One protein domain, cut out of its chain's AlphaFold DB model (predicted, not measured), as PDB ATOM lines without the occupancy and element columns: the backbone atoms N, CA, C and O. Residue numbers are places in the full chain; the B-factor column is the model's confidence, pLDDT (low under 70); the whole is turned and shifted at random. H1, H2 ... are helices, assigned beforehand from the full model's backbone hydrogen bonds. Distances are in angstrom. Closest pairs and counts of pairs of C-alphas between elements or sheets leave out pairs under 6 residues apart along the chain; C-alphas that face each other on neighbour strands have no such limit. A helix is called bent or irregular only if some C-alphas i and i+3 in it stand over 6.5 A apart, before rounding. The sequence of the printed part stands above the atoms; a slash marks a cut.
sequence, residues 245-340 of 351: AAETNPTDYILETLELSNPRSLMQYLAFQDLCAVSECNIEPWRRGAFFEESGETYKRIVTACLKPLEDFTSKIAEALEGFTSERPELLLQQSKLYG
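This is residues 245 to 340 of the 351 residues of an uncharacterized protein of Triticum aestivum (UniProt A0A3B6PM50). Picture a small compact head with one long helical arm: the bent helix H5 begins inside the head, and from residue 310 it sticks out, with H6 carrying the arm on to residue 340. In the head, H2 packs on both H3 and the first arm of H5, while H4 makes corners with these last two and H1 lies at the edge. The printed part has 96 residues in six named helices and the links between them, in the order H1 to H6, with no named strand; the class is all helix. The whole is extended, with a radius of gyration of the C-alphas of 21.9 A and spans of 73 by 24 by 21 A.

Find C-alpha 297 at (148.796, 137.130, 119.804), where H5, residues 297 to 327, begins. By its hydrogen bonds it was assigned as one helix, but it is bent: C-alphas 306 and 309 are 6.8 A apart. Its arms are H5a, residues 297 to 306, 14.3 A long, and H5b, residues 309 to 327, 26.7 A. H6, residues 329 to 340, runs 16.5 A to C-alpha 340 at (114.268, 107.729, 158.590). Before H5 look for H1, 245 to 248; H2, 252 to 260; H3, 266 to 280, 20.9 A; and H4, 285 to 292.

H5a and H5b stand at a steep tilt of 46 degrees. H2 touches H5a at C-alphas 259 and 305, their closest, 7.0 A apart; the tilt of 37 degrees, the same way, is only just steep. H2 touches H3, closest C-alphas 258 and 268 at 5.5 A, at a steep tilt of 46 degrees, opposite ways. H4 touches H5a only at the corner, closest C-alphas 292 and 299 at 6.6 A, and touches H3 only at the corner, with residues 278 to 279 of H3 alone, closest C-alphas 278 and 288 at 6.0 A. H1 is near H4; H5b and H6 meet only through their link. Every O i to N i+4 pair is within hydrogen-bond range in H2, H3, H4, H5a, H5b and H6; H1 is too short for one.

C-alphas 247 and 340, the two farthest apart, are 74.2 A apart. The printed part has no cut, and its five links are tight. Look at the B-factor column: pLDDT is under 70 in 40 residues, among them 245 to 251 and 323 to 340.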
ATOM      1  N   ALA A 245     164.687 148.365 121.243       58.09
ATOM      2  CA  ALA A 245     163.739 147.432 121.849       58.09
ATOM      3  C   ALA A 245     162.362 148.063 122.130       58.09
ATOM      4  O   ALA A 245     161.366 147.348 122.143       58.09
ATOM      5  N   ALA A 246     162.280 149.385 122.334       58.47
ATOM      6  CA  ALA A 246     161.005 150.083 122.514       58.47
ATOM      7  C   ALA A 246     160.199 150.188 121.211       58.47
ATOM      8  O   ALA A 246     158.973 150.228 121.269       58.47
ATOM      9  N   GLU A 247     160.881 150.195 120.065       58.41
ATOM     10  CA  GLU A 247     160.263 150.242 118.737       58.41
ATOM     11  C   GLU A 247     159.942 148.846 118.186       58.41
ATOM     12  O   GLU A 247     158.991 148.705 117.430       58.41
ATOM     13  N   THR A 248     160.709 147.816 118.565       62.12
ATOM     14  CA  THR A 248     160.575 146.468 117.980       62.12
ATOM     15  C   THR A 248     159.847 145.455 118.862       62.12
ATOM     16  O   THR A 248     159.184 144.591 118.308       62.12
ATOM     17  N   ASN A 249     159.949 145.529 120.200       64.12
ATOM     18  CA  ASN A 249     159.304 144.581 121.127       64.12
ATOM     19  C   ASN A 249     159.024 145.212 122.514       64.12
ATOM     20  O   ASN A 249     159.694 144.906 123.508       64.12
ATOM     21  N   PRO A 250     158.022 146.100 122.632       63.09
ATOM     22  CA  PRO A 250     157.741 146.820 123.878       63.09
ATOM     23  C   PRO A 250     157.036 145.978 124.958       63.09
ATOM     24  O   PRO A 250     156.952 146.413 126.110       63.09
ATOM     25  N   THR A 251     156.516 144.797 124.611       68.00
ATOM     26  CA  THR A 251     155.646 143.960 125.461       68.00
ATOM     27  C   THR A 251     156.331 142.720 126.041       68.00
ATOM     28  O   THR A 251     155.861 142.193 127.055       68.00
ATOM     29  N   ASP A 252     157.466 142.302 125.474       72.19
ATOM     30  CA  ASP A 252     158.172 141.067 125.845       72.19
ATOM     31  C   ASP A 252     158.573 141.027 127.322       72.19
ATOM     32  O   ASP A 252     158.414 140.003 127.974       72.19
ATOM     33  N   TYR A 253     159.000 142.152 127.902       72.81
ATOM     34  CA  TYR A 253     159.412 142.206 129.311       72.81
ATOM     35  C   TYR A 253     158.263 141.934 130.292       72.81
ATOM     36  O   TYR A 253     158.465 141.300 131.333       72.81
ATOM     37  N   ILE A 254     157.051 142.412 129.987       74.56
ATOM     38  CA  ILE A 254     155.859 142.135 130.804       74.56
ATOM     39  C   ILE A 254     155.449 140.686 130.631       74.56
ATOM     40  O   ILE A 254     155.170 140.018 131.624       74.56
ATOM     41  N   LEU A 255     155.428 140.212 129.388       73.50
ATOM     42  CA  LEU A 255     155.000 138.862 129.063       73.50
ATOM     43  C   LEU A 255     155.932 137.822 129.695       73.50
ATOM     44  O   LEU A 255     155.470 136.936 130.405       73.50
ATOM     45  N   GLU A 256     157.245 138.009 129.552       76.12
ATOM     46  CA  GLU A 256     158.274 137.179 130.176       76.12
ATOM     47  C   GLU A 256     158.118 137.174 131.701       76.12
ATOM     48  O   GLU A 256     158.190 136.129 132.344       76.12
ATOM     49  N   THR A 257     157.831 138.333 132.299       73.50
ATOM     50  CA  THR A 257     157.606 138.416 133.746       73.50
ATOM     51  C   THR A 257     156.307 137.721 134.163       73.50
ATOM     52  O   THR A 257     156.275 137.095 135.218       73.50
ATOM     53  N   LEU A 258     155.234 137.791 133.378       74.50
ATOM     54  CA  LEU A 258     153.963 137.128 133.687       74.50
ATOM     55  C   LEU A 258     154.044 135.603 133.514       74.50
ATOM     56  O   LEU A 258     153.476 134.880 134.335       74.50
ATOM     57  N   GLU A 259     154.759 135.134 132.490       72.88
ATOM     58  CA  GLU A 259     154.862 133.721 132.106       72.88
ATOM     59  C   GLU A 259     155.971 132.967 132.859       72.88
ATOM     60  O   GLU A 259     155.760 131.822 133.263       72.88
ATOM     61  N   LEU A 260     157.141 133.584 133.070       68.06
ATOM     62  CA  LEU A 260     158.320 132.922 133.653       68.06
ATOM     63  C   LEU A 260     158.503 133.175 135.152       68.06
ATOM     64  O   LEU A 260     159.361 132.546 135.779       68.06
ATOM     65  N   SER A 261     157.753 134.099 135.757       65.50
ATOM     66  CA  SER A 261     157.879 134.329 137.198       65.50
ATOM     67  C   SER A 261     157.160 133.258 138.016       65.50
ATOM     68  O   SER A 261     156.138 132.700 137.619       65.50
ATOM     69  N   ASN A 262     157.695 132.982 139.209       64.56
ATOM     70  CA  ASN A 262     157.051 132.064 140.143       64.56
ATOM     71  C   ASN A 262     155.623 132.541 140.464       64.56
ATOM     72  O   ASN A 262     155.440 133.735 140.758       64.56
ATOM     73  N   PRO A 263     154.636 131.624 140.490       62.47
ATOM     74  CA  PRO A 263     153.260 131.966 140.814       62.47
ATOM     75  C   PRO A 263     153.195 132.610 142.203       62.47
ATOM     76  O   PRO A 263     153.763 132.089 143.166       62.47
ATOM     77  N   ARG A 264     152.494 133.749 142.303       64.06
ATOM     78  CA  ARG A 264     152.363 134.589 143.516       64.06
ATOM     79  C   ARG A 264     153.636 135.337 143.931       64.06
ATOM     80  O   ARG A 264     153.735 135.806 145.065       64.06
ATOM     81  N   SER A 265     154.615 135.483 143.042       69.81
ATOM     82  CA  SER A 265     155.754 136.367 143.304       69.81
ATOM     83  C   SER A 265     155.339 137.846 143.237       69.81
ATOM     84  O   SER A 265     154.465 138.231 142.462       69.81
ATOM     85  N   LEU A 266     155.990 138.718 144.020       71.62
ATOM     86  CA  LEU A 266     155.756 140.174 143.945       71.62
ATOM     87  C   LEU A 266     155.995 140.722 142.538       71.62
ATOM     88  O   LEU A 266     155.309 141.645 142.123       71.62
ATOM     89  N   MET A 267     156.952 140.148 141.808       72.94
ATOM     90  CA  MET A 267     157.261 140.555 140.441       72.94
ATOM     91  C   MET A 267     156.068 140.307 139.510       72.94
ATOM     92  O   MET A 267     155.718 141.192 138.737       72.94
ATOM     93  N   GLN A 268     155.381 139.171 139.675       76.00
ATOM     94  CA  GLN A 268     154.149 138.857 138.955       76.00
ATOM     95  C   GLN A 268     153.023 139.848 139.285       76.00
ATOM     96  O   GLN A 268     152.385 140.383 138.384       76.00
ATOM     97  N   TYR A 269     152.808 140.155 140.572       75.75
ATOM     98  CA  TYR A 269     151.793 141.133 140.986       75.75
ATOM     99  C   TYR A 269     152.080 142.541 140.454       75.75
ATOM    100  O   TYR A 269     151.162 143.239 140.031       75.75
ATOM    101  N   LEU A 270     153.349 142.956 140.441       76.38
ATOM    102  CA  LEU A 270     153.757 144.237 139.866       76.38
ATOM    103  C   LEU A 270     153.561 144.268 138.346       76.38
ATOM    104  O   LEU A 270     153.193 145.315 137.821       76.38
ATOM    105  N   ALA A 271     153.784 143.149 137.651       78.62
ATOM    106  CA  ALA A 271     153.553 143.041 136.211       78.62
ATOM    107  C   ALA A 271     152.058 143.130 135.869       78.62
ATOM    108  O   ALA A 271     151.686 143.903 134.989       78.62
ATOM    109  N   PHE A 272     151.188 142.446 136.626       79.69
ATOM    110  CA  PHE A 272     149.734 142.616 136.509       79.69
ATOM    111  C   PHE A 272     149.305 144.062 136.770       79.69
ATOM    112  O   PHE A 272     148.461 144.604 136.062       79.69
ATOM    113  N   GLN A 273     149.917 144.716 137.754       78.75
ATOM    114  CA  GLN A 273     149.613 146.105 138.069       78.75
ATOM    115  C   GLN A 273     150.031 147.074 136.948       78.75
ATOM    116  O   GLN A 273     149.312 148.037 136.683       78.75
ATOM    117  N   ASP A 274     151.174 146.845 136.290       78.12
ATOM    118  CA  ASP A 274     151.591 147.637 135.121       78.12
ATOM    119  C   ASP A 274     150.665 147.394 133.926       78.12
ATOM    120  O   ASP A 274     150.256 148.349 133.268       78.12
ATOM    121  N   LEU A 275     150.258 146.140 133.702       79.31
ATOM    122  CA  LEU A 275     149.296 145.775 132.665       79.31
ATOM    123  C   LEU A 275     147.958 146.508 132.850       79.31
ATOM    124  O   LEU A 275     147.496 147.145 131.906       79.31
ATOM    125  N   CYS A 276     147.384 146.498 134.060       78.00
ATOM    126  CA  CYS A 276     146.151 147.236 134.367       78.00
ATOM    127  C   CYS A 276     146.297 148.743 134.102       78.00
ATOM    128  O   CYS A 276     145.395 149.380 133.562       78.00
ATOM    129  N   ALA A 277     147.443 149.334 134.451       75.56
ATOM    130  CA  ALA A 277     147.688 150.755 134.214       75.56
ATOM    131  C   ALA A 277     147.784 151.094 132.714       75.56
ATOM    132  O   ALA A 277     147.308 152.149 132.290       75.56
ATOM    133  N   VAL A 278     148.378 150.209 131.907       76.12
ATOM    134  CA  VAL A 278     148.458 150.370 130.446       76.12
ATOM    135  C   VAL A 278     147.085 150.184 129.793       76.12
ATOM    136  O   VAL A 278     146.745 150.947 128.887       76.12
ATOM    137  N   SER A 279     146.286 149.220 130.262       75.38
ATOM    138  CA  SER A 279     144.963 148.934 129.699       75.38
ATOM    139  C   SER A 279     143.901 149.965 130.092       75.38
ATOM    140  O   SER A 279     143.128 150.383 129.236       75.38
ATOM    141  N   GLU A 280     143.859 150.396 131.357       74.25
ATOM    142  CA  GLU A 280     142.770 151.237 131.884       74.25
ATOM    143  C   GLU A 280     143.091 152.736 131.887       74.25
ATOM    144  O   GLU A 280     142.208 153.556 131.652       74.25
ATOM    145  N   CYS A 281     144.339 153.131 132.164       64.06
ATOM    146  CA  CYS A 281     144.635 154.524 132.528       64.06
ATOM    147  C   CYS A 281     145.155 155.400 131.371       64.06
ATOM    148  O   CYS A 281     145.428 156.577 131.595       64.06
ATOM    149  N   ASN A 282     145.324 154.858 130.155       65.81
ATOM    150  CA  ASN A 282     145.869 155.551 128.968       65.81
ATOM    151  C   ASN A 282     147.130 156.408 129.245       65.81
ATOM    152  O   ASN A 282     147.371 157.412 128.578       65.81
ATOM    153  N   ILE A 283     147.935 156.028 130.246       64.44
ATOM    154  CA  ILE A 283     149.116 156.800 130.673       64.44
ATOM    155  C   ILE A 283     150.171 156.804 129.558       64.44
ATOM    156  O   ILE A 283     150.907 157.772 129.399       64.44
ATOM    157  N   GLU A 284     150.221 155.728 128.769       71.88
ATOM    158  CA  GLU A 284     151.178 155.534 127.681       71.88
ATOM    159  C   GLU A 284     150.442 155.035 126.424       71.88
ATOM    160  O   GLU A 284     150.383 153.827 126.175       71.88
ATOM    161  N   PRO A 285     149.860 155.951 125.624       72.25
ATOM    162  CA  PRO A 285     149.074 155.598 124.441       72.25
ATOM    163  C   PRO A 285     149.865 154.770 123.424       72.25
ATOM    164  O   PRO A 285     149.316 153.848 122.831       72.25
ATOM    165  N   TRP A 286     151.164 155.049 123.287       75.06
ATOM    166  CA  TRP A 286     152.074 154.314 122.405       75.06
ATOM    167  C   TRP A 286     152.249 152.847 122.832       75.06
ATOM    168  O   TRP A 286     152.232 151.958 121.988       75.06
ATOM    169  N   ARG A 287     152.337 152.568 124.144       73.31
ATOM    170  CA  ARG A 287     152.404 151.189 124.660       73.31
ATOM    171  C   ARG A 287     151.106 150.462 124.414       73.31
ATOM    172  O   ARG A 287     151.122 149.300 124.043       73.31
ATOM    173  N   ARG A 288     149.984 151.143 124.643       74.94
ATOM    174  CA  ARG A 288     148.659 150.580 124.404       74.94
ATOM    175  C   ARG A 288     148.489 150.213 122.926       74.94
ATOM    176  O   ARG A 288     148.065 149.099 122.657       74.94
ATOM    177  N   GLY A 289     148.902 151.078 121.998       73.62
ATOM    178  CA  GLY A 289     148.951 150.749 120.565       73.62
ATOM    179  C   GLY A 289     149.759 149.476 120.304       73.62
ATOM    180  O   GLY A 289     149.223 148.491 119.810       73.62
ATOM    181  N   ALA A 290     150.995 149.412 120.806       72.31
ATOM    182  CA  ALA A 290     151.841 148.231 120.631       72.31
ATOM    183  C   ALA A 290     151.327 146.947 121.327       72.31
ATOM    184  O   ALA A 290     151.629 145.838 120.894       72.31
ATOM    185  N   PHE A 291     150.538 147.064 122.401       69.56
ATOM    186  CA  PHE A 291     149.907 145.922 123.075       69.56
ATOM    187  C   PHE A 291     148.718 145.346 122.295       69.56
ATOM    188  O   PHE A 291     148.474 144.140 122.386       69.56
ATOM    189  N   PHE A 292     147.962 146.188 121.581       68.62
ATOM    190  CA  PHE A 292     146.643 145.832 121.051       68.62
ATOM    191  C   PHE A 292     146.510 145.895 119.517       68.62
ATOM    192  O   PHE A 292     145.536 145.343 119.012       68.62
ATOM    193  N   GLU A 293     147.437 146.506 118.764       65.31
ATOM    194  CA  GLU A 293     147.231 146.764 117.322       65.31
ATOM    195  C   GLU A 293     147.834 145.730 116.347       65.31
ATOM    196  O   GLU A 293     147.248 145.539 115.286       65.31
ATOM    197  N   GLU A 294     148.944 145.034 116.643       58.00
ATOM    198  CA  GLU A 294     149.750 144.449 115.540       58.00
ATOM    199  C   GLU A 294     149.527 142.959 115.194       58.00
ATOM    200  O   GLU A 294     149.687 142.572 114.039       58.00
ATOM    201  N   SER A 295     149.121 142.092 116.131       62.34
ATOM    202  CA  SER A 295     148.876 140.661 115.816       62.34
ATOM    203  C   SER A 295     147.791 139.974 116.650       62.34
ATOM    204  O   SER A 295     147.376 138.855 116.348       62.34
ATOM    205  N   GLY A 296     147.342 140.602 117.743       69.38
ATOM    206  CA  GLY A 296     146.423 139.999 118.715       69.38
ATOM    207  C   GLY A 296     146.984 138.783 119.474       69.38
ATOM    208  O   GLY A 296     146.349 138.313 120.419       69.38
ATOM    209  N   GLU A 297     148.169 138.269 119.123       77.44
ATOM    210  CA  GLU A 297     148.796 137.130 119.804       77.44
ATOM    211  C   GLU A 297     149.218 137.486 121.228       77.44
ATOM    212  O   GLU A 297     148.942 136.734 122.164       77.44
ATOM    213  N   THR A 298     149.807 138.668 121.410       75.88
ATOM    214  CA  THR A 298     150.184 139.208 122.723       75.88
ATOM    215  C   THR A 298     148.968 139.300 123.644       75.88
ATOM    216  O   THR A 298     149.017 138.868 124.795       75.88
ATOM    217  N   TYR A 299     147.837 139.772 123.115       77.00
ATOM    218  CA  TYR A 299     146.574 139.831 123.845       77.00
ATOM    219  C   TYR A 299     146.080 138.438 124.258       77.00
ATOM    220  O   TYR A 299     145.750 138.228 125.425       77.00
ATOM    221  N   LYS A 300     146.092 137.457 123.342       81.06
ATOM    222  CA  LYS A 300     145.705 136.068 123.656       81.06
ATOM    223  C   LYS A 300     146.558 135.478 124.779       81.06
ATOM    224  O   LYS A 300     146.009 134.874 125.700       81.06
ATOM    225  N   ARG A 301     147.882 135.669 124.736       82.25
ATOM    226  CA  ARG A 301     148.798 135.162 125.773       82.25
ATOM    227  C   ARG A 301     148.522 135.789 127.137       82.25
ATOM    228  O   ARG A 301     148.417 135.071 128.126       82.25
ATOM    229  N   ILE A 302     148.306 137.103 127.177       79.88
ATOM    230  CA  ILE A 302     147.961 137.825 128.408       79.88
ATOM    231  C   ILE A 302     146.637 137.331 128.988       79.88
ATOM    232  O   ILE A 302     146.571 137.015 130.172       79.88
ATOM    233  N   VAL A 303     145.589 137.235 128.166       82.19
ATOM    234  CA  VAL A 303     144.277 136.740 128.607       82.19
ATOM    235  C   VAL A 303     144.401 135.322 129.157       82.19
ATOM    236  O   VAL A 303     143.884 135.044 130.234       82.19
ATOM    237  N   THR A 304     145.158 134.455 128.483       83.94
ATOM    238  CA  THR A 304     145.423 133.090 128.960       83.94
ATOM    239  C   THR A 304     146.142 133.104 130.313       83.94
ATOM    240  O   THR A 304     145.740 132.404 131.238       83.94
ATOM    241  N   ALA A 305     147.163 133.951 130.484       79.94
ATOM    242  CA  ALA A 305     147.873 134.095 131.754       79.94
ATOM    243  C   ALA A 305     146.974 134.631 132.889       79.94
ATOM    244  O   ALA A 305     147.102 134.189 134.031       79.94
ATOM    245  N   CYS A 306     146.047 135.548 132.586       80.62
ATOM    246  CA  CYS A 306     145.068 136.083 133.536       80.62
ATOM    247  C   CYS A 306     143.985 135.063 133.923       80.62
ATOM    248  O   CYS A 306     143.533 135.067 135.068       80.62
ATOM    249  N   LEU A 307     143.551 134.216 132.984       84.50
ATOM    250  CA  LEU A 307     142.492 133.224 133.196       84.50
ATOM    251  C   LEU A 307     143.001 131.928 133.828       84.50
ATOM    252  O   LEU A 307     142.250 131.276 134.544       84.50
ATOM    253  N   LYS A 308     144.280 131.592 133.662       83.00
ATOM    254  CA  LYS A 308     144.879 130.372 134.219       83.00
ATOM    255  C   LYS A 308     144.610 130.155 135.723       83.00
ATOM    256  O   LYS A 308     144.212 129.054 136.089       83.00
ATOM    257  N   PRO A 309     144.727 131.157 136.621       80.00
ATOM    258  CA  PRO A 309     144.362 130.973 138.029       80.00
ATOM    259  C   PRO A 309     142.872 130.676 138.255       80.00
ATOM    260  O   PRO A 309     142.526 130.015 139.233       80.00
ATOM    261  N   LEU A 310     141.992 131.185 137.385       80.62
ATOM    262  CA  LEU A 310     140.553 130.925 137.430       80.62
ATOM    263  C   LEU A 310     140.240 129.513 136.922       80.62
ATOM    264  O   LEU A 310     139.422 128.821 137.525       80.62
ATOM    265  N   GLU A 311     140.920 129.069 135.870       86.12
ATOM    266  CA  GLU A 311     140.849 127.695 135.366       86.12
ATOM    267  C   GLU A 311     141.334 126.696 136.426       86.12
ATOM    268  O   GLU A 311     140.613 125.754 136.742       86.12
ATOM    269  N   ASP A 312     142.478 126.962 137.071       84.06
ATOM    270  CA  ASP A 312     143.028 126.151 138.168       84.06
ATOM    271  C   ASP A 312     142.108 126.105 139.401       84.06
ATOM    272  O   ASP A 312     142.094 125.138 140.164       84.06
ATOM    273  N   PHE A 313     141.372 127.186 139.664       83.38
ATOM    274  CA  PHE A 313     140.394 127.226 140.747       83.38
ATOM    275  C   PHE A 313     139.145 126.417 140.395       83.38
ATOM    276  O   PHE A 313     138.651 125.648 141.219       83.38
ATOM    277  N   THR A 314     138.666 126.563 139.162       87.00
ATOM    278  CA  THR A 314     137.491 125.850 138.654       87.00
ATOM    279  C   THR A 314     137.757 124.349 138.578       87.00
ATOM    280  O   THR A 314     136.902 123.568 138.986       87.00
ATOM    281  N   SER A 315     138.955 123.936 138.155       85.25
ATOM    282  CA  SER A 315     139.359 122.527 138.128       85.25
ATOM    283  C   SER A 315     139.433 121.923 139.529       85.25
ATOM    284  O   SER A 315     138.904 120.840 139.742       85.25
ATOM    285  N   LYS A 316     139.969 122.649 140.519       87.44
ATOM    286  CA  LYS A 316     139.958 122.208 141.927       87.44
ATOM    287  C   LYS A 316     138.556 122.101 142.513       87.44
ATOM    288  O   LYS A 316     138.310 121.223 143.331       87.44
ATOM    289  N   ILE A 317     137.645 122.999 142.136       85.50
ATOM    290  CA  ILE A 317     136.235 122.896 142.533       85.50
ATOM    291  C   ILE A 317     135.600 121.661 141.897       85.50
ATOM    292  O   ILE A 317     134.916 120.924 142.599       85.50
ATOM    293  N   ALA A 318     135.831 121.433 140.604       86.62
ATOM    294  CA  ALA A 318     135.317 120.266 139.898       86.62
ATOM    295  C   ALA A 318     135.844 118.963 140.519       86.62
ATOM    296  O   ALA A 318     135.047 118.099 140.860       86.62
ATOM    297  N   GLU A 319     137.148 118.874 140.786       86.56
ATOM    298  CA  GLU A 319     137.783 117.729 141.448       86.56
ATOM    299  C   GLU A 319     137.243 117.512 142.870       86.56
ATOM    300  O   GLU A 319     136.925 116.390 143.257       86.56
ATOM    301  N   ALA A 320     137.070 118.585 143.653       80.75
ATOM    302  CA  ALA A 320     136.469 118.485 144.980       80.75
ATOM    303  C   ALA A 320     135.017 117.988 144.906       80.75
ATOM    304  O   ALA A 320     134.624 117.134 145.698       80.75
ATOM    305  N   LEU A 321     134.224 118.498 143.957       78.62
ATOM    306  CA  LEU A 321     132.839 118.079 143.732       78.62
ATOM    307  C   LEU A 321     132.750 116.619 143.274       78.62
ATOM    308  O   LEU A 321     131.909 115.894 143.798       78.62
ATOM    309  N   GLU A 322     133.627 116.180 142.371       80.06
ATOM    310  CA  GLU A 322     133.732 114.786 141.920       80.06
ATOM    311  C   GLU A 322     134.172 113.842 143.051       80.06
ATOM    312  O   GLU A 322     133.638 112.740 143.188       80.06
ATOM    313  N   GLY A 323     135.078 114.289 143.927       65.75
ATOM    314  CA  GLY A 323     135.442 113.570 145.149       65.75
ATOM    315  C   GLY A 323     134.259 113.403 146.109       65.75
ATOM    316  O   GLY A 323     134.062 112.325 146.671       65.75
ATOM    317  N   PHE A 324     133.403 114.424 146.245       60.44
ATOM    318  CA  PHE A 324     132.179 114.329 147.048       60.44
ATOM    319  C   PHE A 324     131.142 113.362 146.459       60.44
ATOM    320  O   PHE A 324     130.474 112.666 147.227       60.44
ATOM    321  N   THR A 325     130.989 113.294 145.134       56.88
ATOM    322  CA  THR A 325     130.067 112.349 144.477       56.88
ATOM    323  C   THR A 325     130.600 110.919 144.432       56.88
ATOM    324  O   THR A 325     129.794 109.991 144.456       56.88
ATOM    325  N   SER A 326     131.921 110.725 144.411       56.03
ATOM    326  CA  SER A 326     132.551 109.399 144.364       56.03
ATOM    327  C   SER A 326     132.686 108.745 145.752       56.03
ATOM    328  O   SER A 326     132.388 107.563 145.904       56.03
ATOM    329  N   GLU A 327     133.044 109.502 146.802       51.03
ATOM    330  CA  GLU A 327     133.286 108.940 148.148       51.03
ATOM    331  C   GLU A 327     132.053 108.911 149.075       51.03
ATOM    332  O   GLU A 327     132.096 108.277 150.132       51.03
ATOM    333  N   ARG A 328     130.940 109.588 148.744       53.31
ATOM    334  CA  ARG A 328     129.770 109.703 149.648       53.31
ATOM    335  C   ARG A 328     128.378 109.321 149.115       53.31
ATOM    336  O   ARG A 328     127.404 109.785 149.717       53.31
ATOM    337  N   PRO A 329     128.181 108.451 148.107       53.78
ATOM    338  CA  PRO A 329     126.842 107.904 147.898       53.78
ATOM    339  C   PRO A 329     126.413 107.049 149.104       53.78
ATOM    340  O   PRO A 329     125.275 107.151 149.555       53.78
ATOM    341  N   GLU A 330     127.336 106.295 149.715       55.66
ATOM    342  CA  GLU A 330     127.031 105.443 150.871       55.66
ATOM    343  C   GLU A 330     126.818 106.234 152.167       55.66
ATOM    344  O   GLU A 330     125.874 105.946 152.896       55.66
ATOM    345  N   LEU A 331     127.613 107.280 152.434       55.31
ATOM    346  CA  LEU A 331     127.458 108.098 153.646       55.31
ATOM    347  C   LEU A 331     126.185 108.957 153.626       55.31
ATOM    348  O   LEU A 331     125.535 109.093 154.661       55.31
ATOM    349  N   LEU A 332     125.776 109.484 152.465       57.94
ATOM    350  CA  LEU A 332     124.495 110.190 152.330       57.94
ATOM    351  C   LEU A 332     123.297 109.228 152.402       57.94
ATOM    352  O   LEU A 332     122.272 109.574 152.989       57.94
ATOM    353  N   LEU A 333     123.434 108.001 151.882       60.84
ATOM    354  CA  LEU A 333     122.430 106.943 152.034       60.84
ATOM    355  C   LEU A 333     122.330 106.449 153.490       60.84
ATOM    356  O   LEU A 333     121.249 106.123 153.974       60.84
ATOM    357  N   GLN A 334     123.447 106.396 154.213       58.34
ATOM    358  CA  GLN A 334     123.487 105.977 155.611       58.34
ATOM    359  C   GLN A 334     122.939 107.074 156.536       58.34
ATOM    360  O   GLN A 334     122.215 106.767 157.483       58.34
ATOM    361  N   GLN A 335     123.190 108.348 156.218       61.97
ATOM    362  CA  GLN A 335     122.619 109.494 156.928       61.97
ATOM    363  C   GLN A 335     121.106 109.631 156.678       61.97
ATOM    364  O   GLN A 335     120.366 109.914 157.620       61.97
ATOM    365  N   SER A 336     120.621 109.360 155.458       66.56
ATOM    366  CA  SER A 336     119.178 109.347 155.162       66.56
ATOM    367  C   SER A 336     118.450 108.162 155.808       66.56
ATOM    368  O   SER A 336     117.356 108.344 156.343       66.56
ATOM    369  N   LYS A 337     119.075 106.975 155.868       65.81
ATOM    370  CA  LYS A 337     118.559 105.818 156.627       65.81
ATOM    371  C   LYS A 337     118.489 106.086 158.134       65.81
ATOM    372  O   LYS A 337     117.498 105.724 158.762       65.81
ATOM    373  N   LEU A 338     119.496 106.750 158.708       59.12
ATOM    374  CA  LEU A 338     119.486 107.167 160.116       59.12
ATOM    375  C   LEU A 338     118.365 108.174 160.399       59.12
ATOM    376  O   LEU A 338     117.658 108.034 161.392       59.12
ATOM    377  N   TYR A 339     118.155 109.149 159.511       61.94
ATOM    378  CA  TYR A 339     117.085 110.139 159.665       61.94
ATOM    379  C   TYR A 339     115.683 109.509 159.564       61.94
ATOM    380  O   TYR A 339     114.794 109.858 160.338       61.94
ATOM    381  N   GLY A 340     115.499 108.523 158.674       65.12
ATOM    382  CA  GLY A 340     114.268 107.729 158.590       65.12
ATOM    383  C   GLY A 340     113.985 106.936 159.871       65.12
ATOM    384  O   GLY A 340     112.891 107.041 160.423       65.12
TER     385      GLY A 340